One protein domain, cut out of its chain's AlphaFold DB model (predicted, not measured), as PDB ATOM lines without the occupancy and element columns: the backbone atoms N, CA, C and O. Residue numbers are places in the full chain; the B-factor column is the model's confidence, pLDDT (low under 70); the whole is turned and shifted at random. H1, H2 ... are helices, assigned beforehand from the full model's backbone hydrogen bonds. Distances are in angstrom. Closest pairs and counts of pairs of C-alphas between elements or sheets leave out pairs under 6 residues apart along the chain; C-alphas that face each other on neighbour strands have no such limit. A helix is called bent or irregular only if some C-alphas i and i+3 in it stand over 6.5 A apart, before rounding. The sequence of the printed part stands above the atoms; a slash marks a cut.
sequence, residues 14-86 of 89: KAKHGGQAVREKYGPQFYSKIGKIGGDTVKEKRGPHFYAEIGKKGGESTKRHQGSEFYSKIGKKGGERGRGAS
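Overview. This is residues 14 to 86 of the 89 residues of an uncharacterized protein of Chloroflexi bacterium (UniProt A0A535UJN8). An open zigzag of helical pieces, joined end to end at sharp corners, with no core: H1a, kinked near residue 26, then H1b, then H2. The printed part has 73 residues with two named helices, H1 then H2, and no named strand; the class is all helix. It is extended, with a radius of gyration of the C-alphas of 18.6 A and spans of 44 by 31 by 30 A.

Along the chain. H1, residues 14 to 65, was assigned as one helix by its hydrogen bonds but is bent: C-alphas 45 and 48 are 9.8 A apart. Arm H1a, residues 14 to 45, begins at C-alpha 14 (18.654, -45.490, 39.502) and measures 31.1 A; it is irregular, with C-alphas 25 and 28 9.8 A apart and a kink of 109 degrees near residue 26. Arm H1b, residues 48 to 65, measures 26.2 A. H2, residues 68 to 84, measures 24.6 A and ends at C-alpha 84 (40.594, -16.707, 10.277).

Arrangement. H1a and H1b are near each other, with 5 pairs of C-alphas within 10 A, at a steep tilt of 60 degrees. H2 is apart from both arms. Every O i to N i+4 pair is within hydrogen-bond range in H1b and H2, and 24 of 28 in H1a.

Size, cuts and confidence. The C-alphas farthest apart, of Lys 14 and Ser 86, are 50.1 A apart. The printed part has no cut, and the link from H1 to H2 is tight. The model's pLDDT is under 70 at residues 83 to 86.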
ATOM      1  N   LYS A  14      18.515 -44.113  40.000       91.38
ATOM      2  CA  LYS A  14      18.654 -45.490  39.502       91.38
ATOM      3  C   LYS A  14      19.055 -45.529  38.023       91.38
ATOM      4  O   LYS A  14      19.929 -46.307  37.652       91.38
ATOM      5  N   ALA A  15      18.479 -44.654  37.195       91.31
ATOM      6  CA  ALA A  15      18.866 -44.525  35.791       91.31
ATOM      7  C   ALA A  15      20.305 -43.999  35.641       91.31
ATOM      8  O   ALA A  15      21.068 -44.523  34.831       91.31
ATOM      9  N   LYS A  16      20.700 -43.014  36.460       92.69
ATOM     10  CA  LYS A  16      22.074 -42.482  36.473       92.69
ATOM     11  C   LYS A  16      23.100 -43.549  36.862       92.69
ATOM     12  O   LYS A  16      24.083 -43.709  36.146       92.69
ATOM     13  N   HIS A  17      22.850 -44.302  37.934       92.50
ATOM     14  CA  HIS A  17      23.736 -45.383  38.381       92.50
ATOM     15  C   HIS A  17      23.847 -46.492  37.328       92.50
ATOM     16  O   HIS A  17      24.951 -46.925  37.015       92.50
ATOM     17  N   GLY A  18      22.731 -46.898  36.712       90.00
ATOM     18  CA  GLY A  18      22.759 -47.867  35.611       90.00
ATOM     19  C   GLY A  18      23.581 -47.372  34.416       90.00
ATOM     20  O   GLY A  18      24.378 -48.122  33.857       90.00
ATOM     21  N   GLY A  19      23.444 -46.092  34.058       89.75
ATOM     22  CA  GLY A  19      24.259 -45.466  33.019       89.75
ATOM     23  C   GLY A  19      25.748 -45.417  33.370       89.75
ATOM     24  O   GLY A  19      26.578 -45.711  32.515       89.75
ATOM     25  N   GLN A  20      26.097 -45.094  34.618       90.75
ATOM     26  CA  GLN A  20      27.492 -45.078  35.074       90.75
ATOM     27  C   GLN A  20      28.121 -46.472  35.030       90.75
ATOM     28  O   GLN A  20      29.170 -46.621  34.412       90.75
ATOM     29  N   ALA A  21      27.426 -47.496  35.531       91.06
ATOM     30  CA  ALA A  21      27.914 -48.874  35.504       91.06
ATOM     31  C   ALA A  21      28.180 -49.378  34.072       91.06
ATOM     32  O   ALA A  21      29.183 -50.042  33.803       91.06
ATOM     33  N   VAL A  22      27.306 -49.036  33.116       89.81
ATOM     34  CA  VAL A  22      27.510 -49.364  31.692       89.81
ATOM     35  C   VAL A  22      28.716 -48.609  31.124       89.81
ATOM     36  O   VAL A  22      29.503 -49.191  30.376       89.81
ATOM     37  N   ARG A  23      28.905 -47.339  31.502       89.69
ATOM     38  CA  ARG A  23      30.060 -46.536  31.082       89.69
ATOM     39  C   ARG A  23      31.377 -47.066  31.615       89.69
ATOM     40  O   ARG A  23      32.334 -47.115  30.850       89.69
ATOM     41  N   GLU A  24      31.424 -47.471  32.874       91.75
ATOM     42  CA  GLU A  24      32.615 -48.071  33.476       91.75
ATOM     43  C   GLU A  24      32.959 -49.408  32.814       91.75
ATOM     44  O   GLU A  24      34.124 -49.678  32.540       91.75
ATOM     45  N   LYS A  25      31.945 -50.215  32.475       92.69
ATOM     46  CA  LYS A  25      32.148 -51.535  31.868       92.69
ATOM     47  C   LYS A  25      32.577 -51.494  30.399       92.69
ATOM     48  O   LYS A  25      33.402 -52.305  29.992       92.69
ATOM     49  N   TYR A  26      31.980 -50.620  29.588       91.19
ATOM     50  CA  TYR A  26      32.144 -50.655  28.125       91.19
ATOM     51  C   TYR A  26      32.800 -49.403  27.524       91.19
ATOM     52  O   TYR A  26      33.152 -49.394  26.342       91.19
ATOM     53  N   GLY A  27      32.967 -48.342  28.312       92.62
ATOM     54  CA  GLY A  27      33.642 -47.122  27.888       92.62
ATOM     55  C   GLY A  27      32.887 -46.287  26.837       92.62
ATOM     56  O   GLY A  27      31.746 -46.575  26.463       92.62
ATOM     57  N   PRO A  28      33.516 -45.207  26.337       91.19
ATOM     58  CA  PRO A  28      32.885 -44.241  25.427       91.19
ATOM     59  C   PRO A  28      32.602 -44.796  24.019       91.19
ATOM     60  O   PRO A  28      31.662 -44.353  23.351       91.19
ATOM     61  N   GLN A  29      33.379 -45.785  23.566       92.06
ATOM     62  CA  GLN A  29      33.200 -46.416  22.251       92.06
ATOM     63  C   GLN A  29      31.847 -47.128  22.140       92.06
ATOM     64  O   GLN A  29      31.190 -47.076  21.100       92.06
ATOM     65  N   PHE A  30      31.383 -47.726  23.239       92.81
ATOM     66  CA  PHE A  30      30.079 -48.373  23.299       92.81
ATOM     67  C   PHE A  30      28.934 -47.393  23.026       92.81
ATOM     68  O   PHE A  30      28.103 -47.655  22.158       92.81
ATOM     69  N   TYR A  31      28.932 -46.231  23.687       89.81
ATOM     70  CA  TYR A  31      27.914 -45.194  23.475       89.81
ATOM     71  C   TYR A  31      27.940 -44.627  22.060       89.81
ATOM     72  O   TYR A  31      26.888 -44.404  21.463       89.81
ATOM     73  N   SER A  32      29.139 -44.447  21.509       92.81
ATOM     74  CA  SER A  32      29.313 -43.980  20.134       92.81
ATOM     75  C   SER A  32      28.695 -44.970  19.142       92.81
ATOM     76  O   SER A  32      27.937 -44.574  18.255       92.81
ATOM     77  N   LYS A  33      28.937 -46.275  19.335       94.62
ATOM     78  CA  LYS A  33      28.382 -47.338  18.488       94.62
ATOM     79  C   LYS A  33      26.858 -47.417  18.582       94.62
ATOM     80  O   LYS A  33      26.194 -47.404  17.548       94.62
ATOM     81  N   ILE A  34      26.293 -47.479  19.790       93.50
ATOM     82  CA  ILE A  34      24.829 -47.575  19.955       93.50
ATOM     83  C   ILE A  34      24.121 -46.294  19.491       93.50
ATOM     84  O   ILE A  34      23.045 -46.374  18.906       93.50
ATOM     85  N   GLY A  35      24.741 -45.127  19.694       92.56
ATOM     86  CA  GLY A  35      24.230 -43.845  19.217       92.56
ATOM     87  C   GLY A  35      24.190 -43.787  17.692       92.56
ATOM     88  O   GLY A  35      23.171 -43.390  17.129       92.56
ATOM     89  N   LYS A  36      25.251 -44.263  17.024       95.56
ATOM     90  CA  LYS A  36      25.293 -44.383  15.561       95.56
ATOM     91  C   LYS A  36      24.187 -45.301  15.040       95.56
ATOM     92  O   LYS A  36      23.405 -44.873  14.202       95.56
ATOM     93  N   ILE A  37      24.062 -46.509  15.596       95.44
ATOM     94  CA  ILE A  37      23.019 -47.472  15.198       95.44
ATOM     95  C   ILE A  37      21.618 -46.865  15.365       95.44
ATOM     96  O   ILE A  37      20.779 -46.974  14.467       95.44
ATOM     97  N   GLY A  38      21.359 -46.199  16.494       93.06
ATOM     98  CA  GLY A  38      20.087 -45.519  16.733       93.06
ATOM     99  C   GLY A  38      19.825 -44.396  15.728       93.06
ATOM    100  O   GLY A  38      18.725 -44.301  15.187       93.06
ATOM    101  N   GLY A  39      20.843 -43.583  15.437       93.25
ATOM    102  CA  GLY A  39      20.775 -42.513  14.443       93.25
ATOM    103  C   GLY A  39      20.489 -43.029  13.033       93.25
ATOM    104  O   GLY A  39      19.565 -42.535  12.391       93.25
ATOM    105  N   ASP A  40      21.217 -44.053  12.585       94.06
ATOM    106  CA  ASP A  40      21.033 -44.682  11.271       94.06
ATOM    107  C   ASP A  40      19.629 -45.290  11.140       94.06
ATOM    108  O   ASP A  40      18.944 -45.065  10.144       94.06
ATOM    109  N   THR A  41      19.141 -45.951  12.195       94.62
ATOM    110  CA  THR A  41      17.774 -46.500  12.236       94.62
ATOM    111  C   THR A  41      16.714 -45.404  12.100       94.62
ATOM    112  O   THR A  41      15.716 -45.574  11.398       94.62
ATOM    113  N   VAL A  42      16.888 -44.273  12.790       93.44
ATOM    114  CA  VAL A  42      15.954 -43.140  12.687       93.44
ATOM    115  C   VAL A  42      16.018 -42.528  11.292       93.44
ATOM    116  O   VAL A  42      14.970 -42.244  10.714       93.44
ATOM    117  N   LYS A  43      17.223 -42.372  10.739       91.81
ATOM    118  CA  LYS A  43      17.439 -41.832   9.397       91.81
ATOM    119  C   LYS A  43      16.750 -42.671   8.331       91.81
ATOM    120  O   LYS A  43      16.038 -42.109   7.505       91.81
ATOM    121  N   GLU A  44      16.914 -43.989   8.384       93.06
ATOM    122  CA  GLU A  44      16.269 -44.924   7.460       93.06
ATOM    123  C   GLU A  44      14.738 -44.852   7.564       93.06
ATOM    124  O   GLU A  44      14.048 -44.729   6.557       93.06
ATOM    125  N   LYS A  45      14.196 -44.845   8.789       93.94
ATOM    126  CA  LYS A  45      12.742 -44.861   9.014       93.94
ATOM    127  C   LYS A  45      12.040 -43.538   8.723       93.94
ATOM    128  O   LYS A  45      10.853 -43.537   8.413       93.94
ATOM    129  N   ARG A  46      12.712 -42.409   8.955       92.62
ATOM    130  CA  ARG A  46      12.081 -41.076   8.959       92.62
ATOM    131  C   ARG A  46      12.501 -40.198   7.786       92.62
ATOM    132  O   ARG A  46      11.787 -39.251   7.465       92.62
ATOM    133  N   GLY A  47      13.625 -40.510   7.148       92.62
ATOM    134  CA  GLY A  47      14.122 -39.776   5.994       92.62
ATOM    135  C   GLY A  47      14.532 -38.325   6.298       92.62
ATOM    136  O   GLY A  47      14.553 -37.886   7.453       92.62
ATOM    137  N   PRO A  48      14.882 -37.552   5.257       90.50
ATOM    138  CA  PRO A  48      15.431 -36.202   5.401       90.50
ATOM    139  C   PRO A  48      14.418 -35.169   5.918       90.50
ATOM    140  O   PRO A  48      14.805 -34.258   6.650       90.50
ATOM    141  N   HIS A  49      13.126 -35.319   5.600       92.44
ATOM    142  CA  HIS A  49      12.082 -34.377   6.027       92.44
ATOM    143  C   HIS A  49      11.998 -34.261   7.553       92.44
ATOM    144  O   HIS A  49      11.890 -33.164   8.093       92.44
ATOM    145  N   PHE A  50      12.152 -35.379   8.262       93.38
ATOM    146  CA  PHE A  50      12.158 -35.397   9.721       93.38
ATOM    147  C   PHE A  50      13.251 -34.503  10.317       93.38
ATOM    148  O   PHE A  50      12.988 -33.756  11.257       93.38
ATOM    149  N   TYR A  51      14.459 -34.524   9.748       91.00
ATOM    150  CA  TYR A  51      15.558 -33.676  10.213       91.00
ATOM    151  C   TYR A  51      15.315 -32.192   9.909       91.00
ATOM    152  O   TYR A  51      15.636 -31.334  10.735       91.00
ATOM    153  N   ALA A  52      14.700 -31.886   8.764       92.94
ATOM    154  CA  ALA A  52      14.298 -30.523   8.433       92.94
ATOM    155  C   ALA A  52      13.246 -29.993   9.423       92.94
ATOM    156  O   ALA A  52      13.370 -28.874   9.921       92.94
ATOM    157  N   GLU A  53      12.251 -30.810   9.779       94.44
ATOM    158  CA  GLU A  53      11.213 -30.435  10.742       94.44
ATOM    159  C   GLU A  53      11.759 -30.222  12.155       94.44
ATOM    160  O   GLU A  53      11.436 -29.213  12.788       94.44
ATOM    161  N   ILE A  54      12.592 -31.136  12.671       94.00
ATOM    162  CA  ILE A  54      13.193 -30.957  14.005       94.00
ATOM    163  C   ILE A  54      14.150 -29.759  14.023       94.00
ATOM    164  O   ILE A  54      14.183 -29.030  15.013       94.00
ATOM    165  N   GLY A  55      14.872 -29.512  12.924       92.00
ATOM    166  CA  GLY A  55      15.735 -28.345  12.769       92.00
ATOM    167  C   GLY A  55      14.933 -27.046  12.791       92.00
ATOM    168  O   GLY A  55      15.256 -26.135  13.553       92.00
ATOM    169  N   LYS A  56      13.829 -26.989  12.034       94.19
ATOM    170  CA  LYS A  56      12.902 -25.850  12.033       94.19
ATOM    171  C   LYS A  56      12.327 -25.601  13.428       94.19
ATOM    172  O   LYS A  56      12.425 -24.482  13.923       94.19
ATOM    173  N   LYS A  57      11.805 -26.638  14.095       94.69
ATOM    174  CA  LYS A  57      11.269 -26.529  15.466       94.69
ATOM    175  C   LYS A  57      12.322 -26.030  16.459       94.69
ATOM    176  O   LYS A  57      12.018 -25.179  17.293       94.69
ATOM    177  N   GLY A  58      13.555 -26.527  16.354       91.69
ATOM    178  CA  GLY A  58      14.683 -26.054  17.157       91.69
ATOM    179  C   GLY A  58      14.964 -24.570  16.928       91.69
ATOM    180  O   GLY A  58      15.011 -23.804  17.887       91.69
ATOM    181  N   GLY A  59      15.056 -24.148  15.664       90.56
ATOM    182  CA  GLY A  59      15.276 -22.751  15.289       90.56
ATOM    183  C   GLY A  59      14.151 -21.816  15.740       90.56
ATOM    184  O   GLY A  59      14.430 -20.740  16.266       90.56
ATOM    185  N   GLU A  60      12.889 -22.227  15.603       90.81
ATOM    186  CA  GLU A  60      11.737 -21.461  16.096       90.81
ATOM    187  C   GLU A  60      11.748 -21.333  17.622       90.81
ATOM    188  O   GLU A  60      11.477 -20.253  18.147       90.81
ATOM    189  N   SER A  61      12.108 -22.402  18.340       91.25
ATOM    190  CA  SER A  61      12.283 -22.347  19.793       91.25
ATOM    191  C   SER A  61      13.390 -21.365  20.167       91.25
ATOM    192  O   SER A  61      13.157 -20.459  20.965       91.25
ATOM    193  N   THR A  62      14.565 -21.460  19.542       89.56
ATOM    194  CA  THR A  62      15.658 -20.508  19.769       89.56
ATOM    195  C   THR A  62      15.216 -19.077  19.484       89.56
ATOM    196  O   THR A  62      15.434 -18.218  20.327       89.56
ATOM    197  N   LYS A  63      14.516 -18.824  18.372       88.00
ATOM    198  CA  LYS A  63      14.002 -17.492  18.017       88.00
ATOM    199  C   LYS A  63      13.028 -16.929  19.055       88.00
ATOM    200  O   LYS A  63      13.010 -15.727  19.281       88.00
ATOM    201  N   ARG A  64      12.196 -17.778  19.667       88.62
ATOM    202  CA  ARG A  64      11.255 -17.356  20.720       88.62
ATOM    203  C   ARG A  64      11.956 -17.003  22.028       88.62
ATOM    204  O   ARG A  64      11.507 -16.094  22.712       88.62
ATOM    205  N   HIS A  65      13.014 -17.730  22.379       89.81
ATOM    206  CA  HIS A  65      13.725 -17.541  23.648       89.81
ATOM    207  C   HIS A  65      14.850 -16.505  23.555       89.81
ATOM    208  O   HIS A  65      15.208 -15.909  24.565       89.81
ATOM    209  N   GLN A  66      15.423 -16.315  22.367       85.25
ATOM    210  CA  GLN A  66      16.610 -15.499  22.153       85.25
ATOM    211  C   GLN A  66      16.283 -14.246  21.339       85.25
ATOM    212  O   GLN A  66      15.690 -14.323  20.264       85.25
ATOM    213  N   GLY A  67      16.701 -13.086  21.847       84.00
ATOM    214  CA  GLY A  67      16.545 -11.794  21.174       84.00
ATOM    215  C   GLY A  67      17.546 -11.559  20.035       84.00
ATOM    216  O   GLY A  67      18.373 -12.412  19.707       84.00
ATOM    217  N   SER A  68      17.505 -10.359  19.452       82.81
ATOM    218  CA  SER A  68      18.386  -9.929  18.351       82.81
ATOM    219  C   SER A  68      19.880 -10.076  18.668       82.81
ATOM    220  O   SER A  68      20.641 -10.538  17.820       82.81
ATOM    221  N   GLU A  69      20.287  -9.779  19.903       87.44
ATOM    222  CA  GLU A  69      21.679  -9.872  20.371       87.44
ATOM    223  C   GLU A  69      22.290 -11.268  20.195       87.44
ATOM    224  O   GLU A  69      23.473 -11.410  19.873       87.44
ATOM    225  N   PHE A  70      21.484 -12.322  20.353       90.75
ATOM    226  CA  PHE A  70      21.935 -13.692  20.133       90.75
ATOM    227  C   PHE A  70      22.346 -13.911  18.675       90.75
ATOM    228  O   PHE A  70      23.423 -14.449  18.415       90.75
ATOM    229  N   TYR A  71      21.526 -13.441  17.730       87.62
ATOM    230  CA  TYR A  71      21.795 -13.560  16.297       87.62
ATOM    231  C   TYR A  71      22.996 -12.707  15.865       87.62
ATOM    232  O   TYR A  71      23.842 -13.185  15.107       87.62
ATOM    233  N   SER A  72      23.136 -11.501  16.419       90.00
ATOM    234  CA  SER A  72      24.316 -10.650  16.213       90.00
ATOM    235  C   SER A  72      25.600 -11.342  16.681       90.00
ATOM    236  O   SER A  72      26.591 -11.394  15.948       90.00
ATOM    237  N   LYS A  73      25.580 -11.946  17.876       91.19
ATOM    238  CA  LYS A  73      26.739 -12.644  18.450       91.19
ATOM    239  C   LYS A  73      27.139 -13.881  17.647       91.19
ATOM    240  O   LYS A  73      28.328 -14.073  17.388       91.19
ATOM    241  N   ILE A  74      26.180 -14.725  17.254       90.38
ATOM    242  CA  ILE A  74      26.493 -15.915  16.441       90.38
ATOM    243  C   ILE A  74      26.941 -15.529  15.027       90.38
ATOM    244  O   ILE A  74      27.839 -16.175  14.494       90.38
ATOM    245  N   GLY A  75      26.380 -14.459  14.451       87.00
ATOM    246  CA  GLY A  75      26.795 -13.924  13.155       87.00
ATOM    247  C   GLY A  75      28.233 -13.410  13.187       87.00
ATOM    248  O   GLY A  75      29.037 -13.790  12.336       87.00
ATOM    249  N   LYS A  76      28.595 -12.636  14.222       90.25
ATOM    250  CA  LYS A  76      29.975 -12.180  14.443       90.25
ATOM    251  C   LYS A  76      30.936 -13.365  14.571       90.25
ATOM    252  O   LYS A  76      31.898 -13.442  13.813       90.25
ATOM    253  N   LYS A  77      30.610 -14.339  15.428       90.12
ATOM    254  CA  LYS A  77      31.430 -15.544  15.631       90.12
ATOM    255  C   LYS A  77      31.603 -16.370  14.349       90.12
ATOM    256  O   LYS A  77      32.676 -16.919  14.112       90.12
ATOM    257  N   GLY A  78      30.556 -16.477  13.527       86.88
ATOM    258  CA  GLY A  78      30.618 -17.146  12.225       86.88
ATOM    259  C   GLY A  78      31.523 -16.408  11.236       86.88
ATOM    260  O   GLY A  78      32.363 -17.029  10.590       86.88
ATOM    261  N   GLY A  79      31.405 -15.079  11.177       85.06
ATOM    262  CA  GLY A  79      32.234 -14.232  10.320       85.06
ATOM    263  C   GLY A  79      33.708 -14.185  10.730       85.06
ATOM    264  O   GLY A  79      34.570 -14.143   9.860       85.06
ATOM    265  N   GLU A  80      34.015 -14.224  12.028       84.12
ATOM    266  CA  GLU A  80      35.393 -14.307  12.539       84.12
ATOM    267  C   GLU A  80      36.051 -15.637  12.144       84.12
ATOM    268  O   GLU A  80      37.202 -15.660  11.719       84.12
ATOM    269  N   ARG A  81      35.301 -16.746  12.199       75.75
ATOM    270  CA  ARG A  81      35.813 -18.070  11.813       75.75
ATOM    271  C   ARG A  81      35.994 -18.225  10.302       75.75
ATOM    272  O   ARG A  81      36.885 -18.951   9.883       75.75
ATOM    273  N   GLY A  82      35.172 -17.543   9.503       70.44
ATOM    274  CA  GLY A  82      35.338 -17.480   8.050       70.44
ATOM    275  C   GLY A  82      36.539 -16.639   7.609       70.44
ATOM    276  O   GLY A  82      37.134 -16.957   6.591       70.44
ATOM    277  N   ARG A  83      36.916 -15.610   8.383       64.81
ATOM    278  CA  ARG A  83      38.092 -14.764   8.102       64.81
ATOM    279  C   ARG A  83      39.403 -15.375   8.599       64.81
ATOM    280  O   ARG A  83      40.393 -15.327   7.887       64.81
ATOM    281  N   GLY A  84      39.398 -16.028   9.762       58.62
ATOM    282  CA  GLY A  84      40.594 -16.707  10.277       58.62
ATOM    283  C   GLY A  84      40.992 -17.965   9.494       58.62
ATOM    284  O   GLY A  84      42.133 -18.390   9.578       58.62
ATOM    285  N   ALA A  85      40.081 -18.558   8.714       57.53
ATOM    286  CA  ALA A  85      40.391 -19.694   7.840       57.53
ATOM    287  C   ALA A  85      41.053 -19.285   6.508       57.53
ATOM    288  O   ALA A  85      41.455 -20.159   5.750       57.53
ATOM    289  N   SER A  86      41.140 -17.981   6.215       56.53
ATOM    290  CA  SER A  86      41.803 -17.437   5.020       56.53
ATOM    291  C   SER A  86      43.194 -16.849   5.297       56.53
ATOM    292  O   SER A  86      43.769 -16.246   4.400       56.53
TER     293      SER A  86